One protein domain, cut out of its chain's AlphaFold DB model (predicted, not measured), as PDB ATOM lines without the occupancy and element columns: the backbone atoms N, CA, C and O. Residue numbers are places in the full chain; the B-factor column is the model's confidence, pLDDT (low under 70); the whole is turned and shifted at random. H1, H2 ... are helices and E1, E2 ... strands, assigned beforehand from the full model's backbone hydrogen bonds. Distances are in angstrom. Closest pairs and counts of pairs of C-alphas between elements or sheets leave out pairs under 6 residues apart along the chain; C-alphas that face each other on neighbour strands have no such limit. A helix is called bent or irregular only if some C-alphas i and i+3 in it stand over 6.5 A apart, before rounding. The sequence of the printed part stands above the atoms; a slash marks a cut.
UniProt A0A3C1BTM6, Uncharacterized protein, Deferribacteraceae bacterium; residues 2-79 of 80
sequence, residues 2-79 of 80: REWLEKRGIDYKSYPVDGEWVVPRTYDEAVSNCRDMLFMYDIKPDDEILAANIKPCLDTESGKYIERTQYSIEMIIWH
ATOM      1  N   ARG A   2      55.378 108.368 131.422       90.38
ATOM      2  CA  ARG A   2      54.744 109.656 131.047       90.38
ATOM      3  C   ARG A   2      55.615 110.882 131.295       90.38
ATOM      4  O   ARG A   2      55.984 111.564 130.350       90.38
ATOM      5  N   GLU A   3      56.063 111.059 132.536       92.31
ATOM      6  CA  GLU A   3      56.931 112.183 132.907       92.31
ATOM      7  C   GLU A   3      58.207 112.275 132.052       92.31
ATOM      8  O   GLU A   3      58.742 113.355 131.823       92.31
ATOM      9  N   TRP A   4      58.732 111.136 131.591       93.88
ATOM     10  CA  TRP A   4      59.930 111.094 130.756       93.88
ATOM     11  C   TRP A   4      59.655 111.580 129.325       93.88
ATOM     12  O   TRP A   4      60.520 112.258 128.764       93.88
ATOM     13  N   LEU A   5      58.476 111.258 128.772       93.56
ATOM     14  CA  LEU A   5      58.005 111.704 127.450       93.56
ATOM     15  C   LEU A   5      57.670 113.198 127.471       93.56
ATOM     16  O   LEU A   5      58.143 113.947 126.619       93.56
ATOM     17  N   GLU A   6      56.955 113.645 128.504       93.62
ATOM     18  CA  GLU A   6      56.562 115.047 128.695       93.62
ATOM     19  C   GLU A   6      57.781 115.962 128.811       93.62
ATOM     20  O   GLU A   6      57.868 116.973 128.118       93.62
ATOM     21  N   LYS A   7      58.787 115.563 129.602       96.56
ATOM     22  CA  LYS A   7      60.059 116.301 129.721       96.56
ATOM     23  C   LYS A   7      60.809 116.449 128.395       96.56
ATOM     24  O   LYS A   7      61.676 117.311 128.293       96.56
ATOM     25  N   ARG A   8      60.524 115.600 127.404       94.94
ATOM     26  CA  ARG A   8      61.151 115.617 126.072       94.94
ATOM     27  C   ARG A   8      60.250 116.206 124.991       94.94
ATOM     28  O   ARG A   8      60.687 116.274 123.847       94.94
ATOM     29  N   GLY A   9      59.031 116.627 125.335       94.62
ATOM     30  CA  GLY A   9      58.051 117.109 124.364       94.62
ATOM     31  C   GLY A   9      57.656 116.050 123.332       94.62
ATOM     32  O   GLY A   9      57.370 116.400 122.193       94.62
ATOM     33  N   ILE A  10      57.703 114.763 123.699       95.19
ATOM     34  CA  ILE A  10      57.287 113.667 122.816       95.19
ATOM     35  C   ILE A  10      55.791 113.440 123.013       95.19
ATOM     36  O   ILE A  10      55.359 113.063 124.106       95.19
ATOM     37  N   ASP A  11      55.020 113.631 121.945       94.62
ATOM     38  CA  ASP A  11      53.588 113.356 121.943       94.62
ATOM     39  C   ASP A  11      53.312 111.861 122.132       94.62
ATOM     40  O   ASP A  11      53.932 110.991 121.511       94.62
ATOM     41  N   TYR A  12      52.333 111.558 122.980       95.25
ATOM     42  CA  TYR A  12      51.885 110.198 123.236       95.25
ATOM     43  C   TYR A  12      50.374 110.149 123.453       95.25
ATOM     44  O   TYR A  12      49.737 111.135 123.823       95.25
ATOM     45  N   LYS A  13      49.796 108.967 123.245       95.19
ATOM     46  CA  LYS A  13      48.425 108.645 123.644       95.19
ATOM     47  C   LYS A  13      48.453 107.634 124.775       95.19
ATOM     48  O   LYS A  13      49.315 106.757 124.800       95.19
ATOM     49  N   SER A  14      47.508 107.765 125.695       93.12
ATOM     50  CA  SER A  14      47.337 106.829 126.798       93.12
ATOM     51  C   SER A  14      45.961 106.183 126.746       93.12
ATOM     52  O   SER A  14      44.969 106.866 126.480       93.12
ATOM     53  N   TYR A  15      45.917 104.883 127.015       94.12
ATOM     54  CA  TYR A  15      44.698 104.092 127.046       94.12
ATOM     55  C   TYR A  15      44.690 103.215 128.302       94.12
ATOM     56  O   TYR A  15      45.639 102.449 128.496       94.12
ATOM     57  N   PRO A  16      43.646 103.283 129.146       93.19
ATOM     58  CA  PRO A  16      43.436 102.256 130.152       93.19
ATOM     59  C   PRO A  16      43.063 100.950 129.443       93.19
ATOM     60  O   PRO A  16      42.225 100.938 128.539       93.19
ATOM     61  N   VAL A  17      43.721  99.864 129.827       93.75
ATOM     62  CA  VAL A  17      43.457  98.519 129.325       93.75
ATOM     63  C   VAL A  17      43.173  97.633 130.522       93.75
ATOM     64  O   VAL A  17      44.066  97.337 131.318       93.75
ATOM     65  N   ASP A  18      41.923  97.200 130.610       96.19
ATOM     66  CA  ASP A  18      41.496  96.196 131.568       96.19
ATOM     67  C   ASP A  18      41.559  94.815 130.915       96.19
ATOM     68  O   ASP A  18      41.273  94.652 129.724       96.19
ATOM     69  N   GLY A  19      41.938  93.810 131.691       94.50
ATOM     70  CA  GLY A  19      41.999  92.444 131.207       94.50
ATOM     71  C   GLY A  19      42.092  91.427 132.327       94.50
ATOM     72  O   GLY A  19      42.140  91.753 133.513       94.50
ATOM     73  N   GLU A  20      42.110  90.165 131.922       96.19
ATOM     74  CA  GLU A  20      42.265  89.036 132.823       96.19
ATOM     75  C   GLU A  20      43.338  88.102 132.271       96.19
ATOM     76  O   GLU A  20      43.263  87.645 131.129       96.19
ATOM     77  N   TRP A  21      44.342  87.813 133.095       94.19
ATOM     78  CA  TRP A  21      45.243  86.695 132.856       94.19
ATOM     79  C   TRP A  21      44.651  85.438 133.475       94.19
ATOM     80  O   TRP A  21      44.453  85.371 134.688       94.19
ATOM     81  N   VAL A  22      44.404  84.441 132.631       95.00
ATOM     82  CA  VAL A  22      43.897  83.130 133.031       95.00
ATOM     83  C   VAL A  22      45.014  82.111 132.869       95.00
ATOM     84  O   VAL A  22      45.516  81.912 131.761       95.00
ATOM     85  N   VAL A  23      45.402  81.458 133.962       95.38
ATOM     86  CA  VAL A  23      46.456  80.440 133.955       95.38
ATOM     87  C   VAL A  23      45.890  79.123 134.488       95.38
ATOM     88  O   VAL A  23      45.542  79.036 135.668       95.38
ATOM     89  N   PRO A  24      45.780  78.078 133.648       96.19
ATOM     90  CA  PRO A  24      45.401  76.758 134.119       96.19
ATOM     91  C   PRO A  24      46.565  76.119 134.878       96.19
ATOM     92  O   PRO A  24      47.699  76.098 134.401       96.19
ATOM     93  N   ARG A  25      46.269  75.556 136.046       96.50
ATOM     94  CA  ARG A  25      47.222  74.887 136.932       96.50
ATOM     95  C   ARG A  25      46.818  73.442 137.181       96.50
ATOM     96  O   ARG A  25      45.637  73.072 137.156       96.50
ATOM     97  N   THR A  26      47.813  72.613 137.450       96.88
ATOM     98  CA  THR A  26      47.631  71.347 138.161       96.88
ATOM     99  C   THR A  26      47.349  71.602 139.645       96.88
ATOM    100  O   THR A  26      47.507  72.716 140.141       96.88
ATOM    101  N   TYR A  27      46.919  70.563 140.363       96.12
ATOM    102  CA  TYR A  27      46.711  70.656 141.808       96.12
ATOM    103  C   TYR A  27      47.993  71.063 142.543       96.12
ATOM    104  O   TYR A  27      47.966  71.989 143.348       96.12
ATOM    105  N   ASP A  28      49.117  70.418 142.222       95.69
ATOM    106  CA  ASP A  28      50.392  70.655 142.903       95.69
ATOM    107  C   ASP A  28      50.908  72.079 142.667       95.69
ATOM    108  O   ASP A  28      51.391  72.723 143.596       95.69
ATOM    109  N   GLU A  29      50.740  72.613 141.453       96.19
ATOM    110  CA  GLU A  29      51.076  74.010 141.148       96.19
ATOM    111  C   GLU A  29      50.175  74.993 141.906       96.19
ATOM    112  O   GLU A  29      50.668  75.988 142.434       96.19
ATOM    113  N   ALA A  30      48.871  74.715 142.012       94.88
ATOM    114  CA  ALA A  30      47.955  75.552 142.787       94.88
ATOM    115  C   ALA A  30      48.314  75.550 144.285       94.88
ATOM    116  O   ALA A  30      48.355  76.608 144.915       94.88
ATOM    117  N   VAL A  31      48.643  74.380 144.847       95.38
ATOM    118  CA  VAL A  31      49.112  74.243 146.237       95.38
ATOM    119  C   VAL A  31      50.429  74.984 146.450       95.38
ATOM    120  O   VAL A  31      50.556  75.706 147.439       95.38
ATOM    121  N   SER A  32      51.390  74.843 145.530       94.62
ATOM    122  CA  SER A  32      52.669  75.556 145.603       94.62
ATOM    123  C   SER A  32      52.460  77.068 145.606       94.62
ATOM    124  O   SER A  32      52.969  77.739 146.496       94.62
ATOM    125  N   ASN A  33      51.636  77.597 144.696       93.06
ATOM    126  CA  ASN A  33      51.357  79.034 144.629       93.06
ATOM    127  C   ASN A  33      50.716  79.554 145.927       93.06
ATOM    128  O   ASN A  33      51.126  80.589 146.451       93.06
ATOM    129  N   CYS A  34      49.735  78.837 146.487       93.50
ATOM    130  CA  CYS A  34      49.127  79.225 147.764       93.50
ATOM    131  C   CYS A  34      50.130  79.184 148.925       93.50
ATOM    132  O   CYS A  34      50.108  80.062 149.788       93.50
ATOM    133  N   ARG A  35      51.019  78.185 148.945       94.38
ATOM    134  CA  ARG A  35      52.095  78.074 149.935       94.38
ATOM    135  C   ARG A  35      53.067  79.247 149.829       94.38
ATOM    136  O   ARG A  35      53.361  79.860 150.853       94.38
ATOM    137  N   ASP A  36      53.510  79.578 148.621       93.25
ATOM    138  CA  ASP A  36      54.436  80.685 148.367       93.25
ATOM    139  C   ASP A  36      53.823  82.024 148.801       93.25
ATOM    140  O   ASP A  36      54.475  82.819 149.478       93.25
ATOM    141  N   MET A  37      52.535  82.237 148.510       91.62
ATOM    142  CA  MET A  37      51.798  83.419 148.970       91.62
ATOM    143  C   MET A  37      51.749  83.518 150.497       91.62
ATOM    144  O   MET A  37      52.040  84.580 151.038       91.62
ATOM    145  N   LEU A  38      51.408  82.439 151.207       94.12
ATOM    146  CA  LEU A  38      51.359  82.440 152.677       94.12
ATOM    147  C   LEU A  38      52.738  82.670 153.300       94.12
ATOM    148  O   LEU A  38      52.858  83.403 154.283       94.12
ATOM    149  N   PHE A  39      53.779  82.101 152.695       93.31
ATOM    150  CA  PHE A  39      55.151  82.284 153.147       93.31
ATOM    151  C   PHE A  39      55.611  83.745 153.036       93.31
ATOM    152  O   PHE A  39      56.290  84.231 153.934       93.31
ATOM    153  N   MET A  40      55.181  84.484 152.002       93.69
ATOM    154  CA  MET A  40      55.447  85.931 151.902       93.69
ATOM    155  C   MET A  40      54.853  86.749 153.061       93.69
ATOM    156  O   MET A  40      55.300  87.869 153.302       93.69
ATOM    157  N   TYR A  41      53.876  86.201 153.784       93.62
ATOM    158  CA  TYR A  41      53.287  86.803 154.983       93.62
ATOM    159  C   TYR A  41      53.806  86.182 156.290       93.62
ATOM    160  O   TYR A  41      53.192  86.384 157.336       93.62
ATOM    161  N   ASP A  42      54.908  85.420 156.250       94.44
ATOM    162  CA  ASP A  42      55.463  84.674 157.394       94.44
ATOM    163  C   ASP A  42      54.469  83.670 158.022       94.44
ATOM    164  O   ASP A  42      54.589  83.262 159.182       94.44
ATOM    165  N   ILE A  43      53.475  83.219 157.250       94.75
ATOM    166  CA  ILE A  43      52.506  82.214 157.690       94.75
ATOM    167  C   ILE A  43      53.017  80.837 157.281       94.75
ATOM    168  O   ILE A  43      53.192  80.553 156.096       94.75
ATOM    169  N   LYS A  44      53.203  79.945 158.261       92.31
ATOM    170  CA  LYS A  44      53.486  78.534 157.984       92.31
ATOM    171  C   LYS A  44      52.195  77.846 157.515       92.31
ATOM    172  O   LYS A  44      51.258  77.751 158.309       92.31
ATOM    173  N   PRO A  45      52.130  77.354 156.268       87.88
ATOM    174  CA  PRO A  45      50.934  76.701 155.768       87.88
ATOM    175  C   PRO A  45      50.744  75.321 156.393       87.88
ATOM    176  O   PRO A  45      51.705  74.588 156.631       87.88
ATOM    177  N   ASP A  46      49.479  74.979 156.609       93.50
ATOM    178  CA  ASP A  46      49.021  73.632 156.925       93.50
ATOM    179  C   ASP A  46      48.514  72.978 155.632       93.50
ATOM    180  O   ASP A  46      47.624  73.508 154.960       93.50
ATOM    181  N   ASP A  47      49.105  71.842 155.267       89.69
ATOM    182  CA  ASP A  47      48.820  71.165 154.002       89.69
ATOM    183  C   ASP A  47      47.406  70.562 153.953       89.69
ATOM    184  O   ASP A  47      46.806  70.502 152.876       89.69
ATOM    185  N   GLU A  48      46.831  70.161 155.092       93.56
ATOM    186  CA  GLU A  48      45.453  69.662 155.148       93.56
ATOM    187  C   GLU A  48      44.461  70.805 154.933       93.56
ATOM    188  O   GLU A  48      43.508  70.668 154.157       93.56
ATOM    189  N   ILE A  49      44.721  71.961 155.551       93.25
ATOM    190  CA  ILE A  49      43.904  73.168 155.368       93.25
ATOM    191  C   ILE A  49      44.005  73.666 153.924       93.25
ATOM    192  O   ILE A  49      42.978  73.974 153.310       93.25
ATOM    193  N   LEU A  50      45.209  73.709 153.345       93.94
ATOM    194  CA  LEU A  50      45.392  74.061 151.936       93.94
ATOM    195  C   LEU A  50      44.617  73.105 151.029       93.94
ATOM    196  O   LEU A  50      43.870  73.548 150.158       93.94
ATOM    197  N   ALA A  51      44.726  71.796 151.256       94.19
ATOM    198  CA  ALA A  51      44.011  70.811 150.463       94.19
ATOM    199  C   ALA A  51      42.488  70.964 150.556       94.19
ATOM    200  O   ALA A  51      41.812  70.881 149.527       94.19
ATOM    201  N   ALA A  52      41.953  71.203 151.757       95.94
ATOM    202  CA  ALA A  52      40.524  71.397 151.984       95.94
ATOM    203  C   ALA A  52      39.971  72.633 151.255       95.94
ATOM    204  O   ALA A  52      38.831  72.602 150.797       95.94
ATOM    205  N   ASN A  53      40.778  73.687 151.111       95.12
ATOM    206  CA  ASN A  53      40.374  74.917 150.429       95.12
ATOM    207  C   ASN A  53      40.634  74.887 148.917       95.12
ATOM    208  O   ASN A  53      39.862  75.472 148.166       95.12
ATOM    209  N   ILE A  54      41.681  74.197 148.454       95.19
ATOM    210  CA  ILE A  54      42.056  74.180 147.033       95.19
ATOM    211  C   ILE A  54      41.254  73.144 146.253       95.19
ATOM    212  O   ILE A  54      40.773  73.462 145.172       95.19
ATOM    213  N   LYS A  55      41.069  71.919 146.768       95.38
ATOM    214  CA  LYS A  55      40.374  70.837 146.035       95.38
ATOM    215  C   LYS A  55      38.985  71.233 145.500       95.38
ATOM    216  O   LYS A  55      38.688  70.870 144.364       95.38
ATOM    217  N   PRO A  56      38.143  71.984 146.242       96.44
ATOM    218  CA  PRO A  56      36.851  72.445 145.733       96.44
ATOM    219  C   PRO A  56      36.944  73.437 144.565       96.44
ATOM    220  O   PRO A  56      35.960  73.620 143.858       96.44
ATOM    221  N   CYS A  57      38.100  74.070 144.346       95.19
ATOM    222  CA  CYS A  57      38.325  75.035 143.268       95.19
ATOM    223  C   CYS A  57      38.658  74.386 141.914       95.19
ATOM    224  O   CYS A  57      39.013  75.104 140.977       95.19
ATOM    225  N   LEU A  58      38.590  73.054 141.800       96.75
ATOM    226  CA  LEU A  58      38.755  72.372 140.520       96.75
ATOM    227  C   LEU A  58      37.644  72.813 139.566       96.75
ATOM    228  O   LEU A  58      36.461  72.588 139.818       96.75
ATOM    229  N   ASP A  59      38.035  73.395 138.443       95.62
ATOM    230  CA  ASP A  59      37.120  73.694 137.357       95.62
ATOM    231  C   ASP A  59      36.709  72.374 136.692       95.62
ATOM    232  O   ASP A  59      37.535  71.652 136.130       95.62
ATOM    233  N   THR A  60      35.430  72.021 136.813       93.31
ATOM    234  CA  THR A  60      34.918  70.712 136.386       93.31
ATOM    235  C   THR A  60      34.847  70.553 134.873       93.31
ATOM    236  O   THR A  60      34.791  69.424 134.391       93.31
ATOM    237  N   GLU A  61      34.844  71.654 134.121       93.88
ATOM    238  CA  GLU A  61      34.797  71.627 132.657       93.88
ATOM    239  C   GLU A  61      36.184  71.360 132.068       93.88
ATOM    240  O   GLU A  61      36.347  70.508 131.195       93.88
ATOM    241  N   SER A  62      37.199  72.060 132.572       92.56
ATOM    242  CA  SER A  62      38.584  71.940 132.104       92.56
ATOM    243  C   SER A  62      39.396  70.869 132.839       92.56
ATOM    244  O   SER A  62      40.439  70.435 132.344       92.56
ATOM    245  N   GLY A  63      38.953  70.449 134.028       95.06
ATOM    246  CA  GLY A  63      39.705  69.559 134.914       95.06
ATOM    247  C   GLY A  63      40.993  70.195 135.447       95.06
ATOM    248  O   GLY A  63      41.967  69.484 135.716       95.06
ATOM    249  N   LYS A  64      41.036  71.529 135.554       95.94
ATOM    250  CA  LYS A  64      42.204  72.310 135.992       95.94
ATOM    251  C   LYS A  64      41.844  73.253 137.135       95.94
ATOM    252  O   LYS A  64      40.683  73.573 137.351       95.94
ATOM    253  N   TYR A  65      42.850  73.721 137.863       96.44
ATOM    254  CA  TYR A  65      42.682  74.808 138.826       96.44
ATOM    255  C   TYR A  65      42.982  76.114 138.103       96.44
ATOM    256  O   TYR A  65      44.077  76.284 137.573       96.44
ATOM    257  N   ILE A  66      41.998  77.006 138.006       95.56
ATOM    258  CA  ILE A  66      42.125  78.209 137.184       95.56
ATOM    259  C   ILE A  66      42.489  79.404 138.059       95.56
ATOM    260  O   ILE A  66      41.666  79.908 138.821       95.56
ATOM    261  N   GLU A  67      43.722  79.879 137.906       93.31
ATOM    262  CA  GLU A  67      44.184  81.129 138.493       93.31
ATOM    263  C   GLU A  67      43.767  82.289 137.580       93.31
ATOM    264  O   GLU A  67      44.060  82.275 136.381       93.31
ATOM    265  N   ARG A  68      43.058  83.277 138.135       93.50
ATOM    266  CA  ARG A  68      42.606  84.473 137.413       93.50
ATOM    267  C   ARG A  68      43.190  85.709 138.070       93.50
ATOM    268  O   ARG A  68      42.938  85.955 139.247       93.50
ATOM    269  N   THR A  69      43.941  86.486 137.302       92.88
ATOM    270  CA  THR A  69      44.461  87.784 137.736       92.88
ATOM    271  C   THR A  69      43.833  88.870 136.886       92.88
ATOM    272  O   THR A  69      44.153  89.007 135.705       92.88
ATOM    273  N   GLN A  70      42.940  89.644 137.495       95.06
ATOM    274  CA  GLN A  70      42.404  90.849 136.876       95.06
ATOM    275  C   GLN A  70      43.444  91.956 136.953       95.06
ATOM    276  O   GLN A  70      44.063  92.169 137.998       95.06
ATOM    277  N   TYR A  71      43.628  92.667 135.851       93.56
ATOM    278  CA  TYR A  71      44.534  93.799 135.796       93.56
ATOM    279  C   TYR A  71      43.870  94.984 135.113       93.56
ATOM    280  O   TYR A  71      43.067  94.835 134.196       93.56
ATOM    281  N   SER A  72      44.279  96.164 135.558       94.56
ATOM    282  CA  SER A  72      44.069  97.424 134.865       94.56
ATOM    283  C   SER A  72      45.445  98.034 134.676       94.56
ATOM    284  O   SER A  72      46.136  98.347 135.650       94.56
ATOM    285  N   ILE A  73      45.893  98.104 133.429       92.81
ATOM    286  CA  ILE A  73      47.182  98.694 133.077       92.81
ATOM    287  C   ILE A  73      46.957  99.912 132.209       92.81
ATOM    288  O   ILE A  73      45.993 100.011 131.455       92.81
ATOM    289  N   GLU A  74      47.900 100.836 132.273       93.38
ATOM    290  CA  GLU A  74      47.929 101.926 131.328       93.38
ATOM    291  C   GLU A  74      48.869 101.606 130.168       93.38
ATOM    292  O   GLU A  74      50.074 101.415 130.353       93.38
ATOM    293  N   MET A  75      48.315 101.601 128.960       93.25
ATOM    294  CA  MET A  75      49.071 101.463 127.728       93.25
ATOM    295  C   MET A  75      49.392 102.844 127.153       93.25
ATOM    296  O   MET A  75      48.501 103.594 126.755       93.25
ATOM    297  N   ILE A  76      50.684 103.155 127.069       94.25
ATOM    298  CA  ILE A  76      51.198 104.396 126.484       94.25
ATOM    299  C   ILE A  76      51.763 104.083 125.100       94.25
ATOM    300  O   ILE A  76      52.676 103.269 124.975       94.25
ATOM    301  N   ILE A  77      51.244 104.755 124.072       93.19
ATOM    302  CA  ILE A  77      51.696 104.627 122.683       93.19
ATOM    303  C   ILE A  77      52.291 105.965 122.248       93.19
ATOM    304  O   ILE A  77      51.606 106.988 122.267       93.19
ATOM    305  N   TRP A  78      53.555 105.955 121.832       93.12
ATOM    306  CA  TRP A  78      54.227 107.096 121.210       93.12
ATOM    307  C   TRP A  78      54.899 106.646 119.912       93.12
ATOM    308  O   TRP A  78      55.211 105.465 119.740       93.12
ATOM    309  N   HIS A  79      55.114 107.584 118.996       82.19
ATOM    310  CA  HIS A  79      55.910 107.342 117.797       82.19
ATOM    311  C   HIS A  79      57.332 107.849 118.047       82.19
ATOM    312  O   HIS A  79      57.510 108.944 118.581       82.19
TER     313      HIS A  79
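This is residues 2 to 79 of the 80 residues of an uncharacterized protein of Deferribacteraceae bacterium (UniProt A0A3C1BTM6). A long, narrow ribbon of two strands, E1 and E2, bends along its length, with the short helix H1 near one end and a head of two helices, H2 and H3, at the other. The ribbon makes most of the longest axis, and the two helices of the head touch at a steep angle. The 78 printed residues hold three named helices and two named strands, in the order H1, E1, H2, H3, E2; the sheet has the order E1 - E2 and is antiparallel, and the class is mixed, helices and strands. The whole is extended, with a radius of gyration of the C-alphas of 19.6 A, and flat, with spans of 58 by 35 by 14 A.

H1, residues 2 to 6, comes nearest to E1, residues 12 to 25, at the C-alphas of Leu 5 and Tyr 12, 7.6 A apart. E1 and E2, residues 64 to 78, are antiparallel neighbours, with 166 degrees between their directions. C-alphas 12 and 78, which face each other, are 4.4 A apart, and so do C-alphas 25 and 65, at 4.9 A. N 13 and O 77 are within hydrogen-bond range at 2.9 A, as are N 25 and O 65 at 2.8 A. E1 bends by 53 degrees at residue 16, and E2 by 55 degrees at residue 72. H2, residues 27 to 39, comes closest to E2 at the C-alphas of Tyr 27 and Tyr 65, 6.5 A apart. H2 and H3, residues 47 to 57, touch, their closest C-alphas being those of Val 31 and Leu 50, 6.8 A apart. They run opposite ways at a steep tilt of 56 degrees. Residues 58 to 59 pair antiparallel with residues 64 to 65 of E2. H1 is apart from H2 and H3, and E1 is apart from H3. In H1 and H2 every O i to N i+4 pair is within hydrogen-bond range; in H3, 5 of 7 are.

H1 begins at C-alpha 2, (54.744, 109.656, 131.047), and is 6.2 A long from first to last C-alpha. E1 is 38.2 A long and ends at C-alpha 25, (47.222, 74.887, 136.932). H2 is 18.3 A long and H3 15.5 A; H3 is neither bent nor irregular, but only just: C-alphas 53 and 56 are 6.4 A apart. E2 is 39.7 A long and ends at C-alpha 78, (54.227, 107.096, 121.210).

The two C-alphas farthest apart are those of Gly 9 and Glu 48, at 57.9 A. The printed part has no cut. The links H1 to E1 and E1 to H2 are tight, H2 to H3 and H3 to E2 are short, and no link is long. The mean pLDDT of the printed part is 94.1, and no printed residue is under 70.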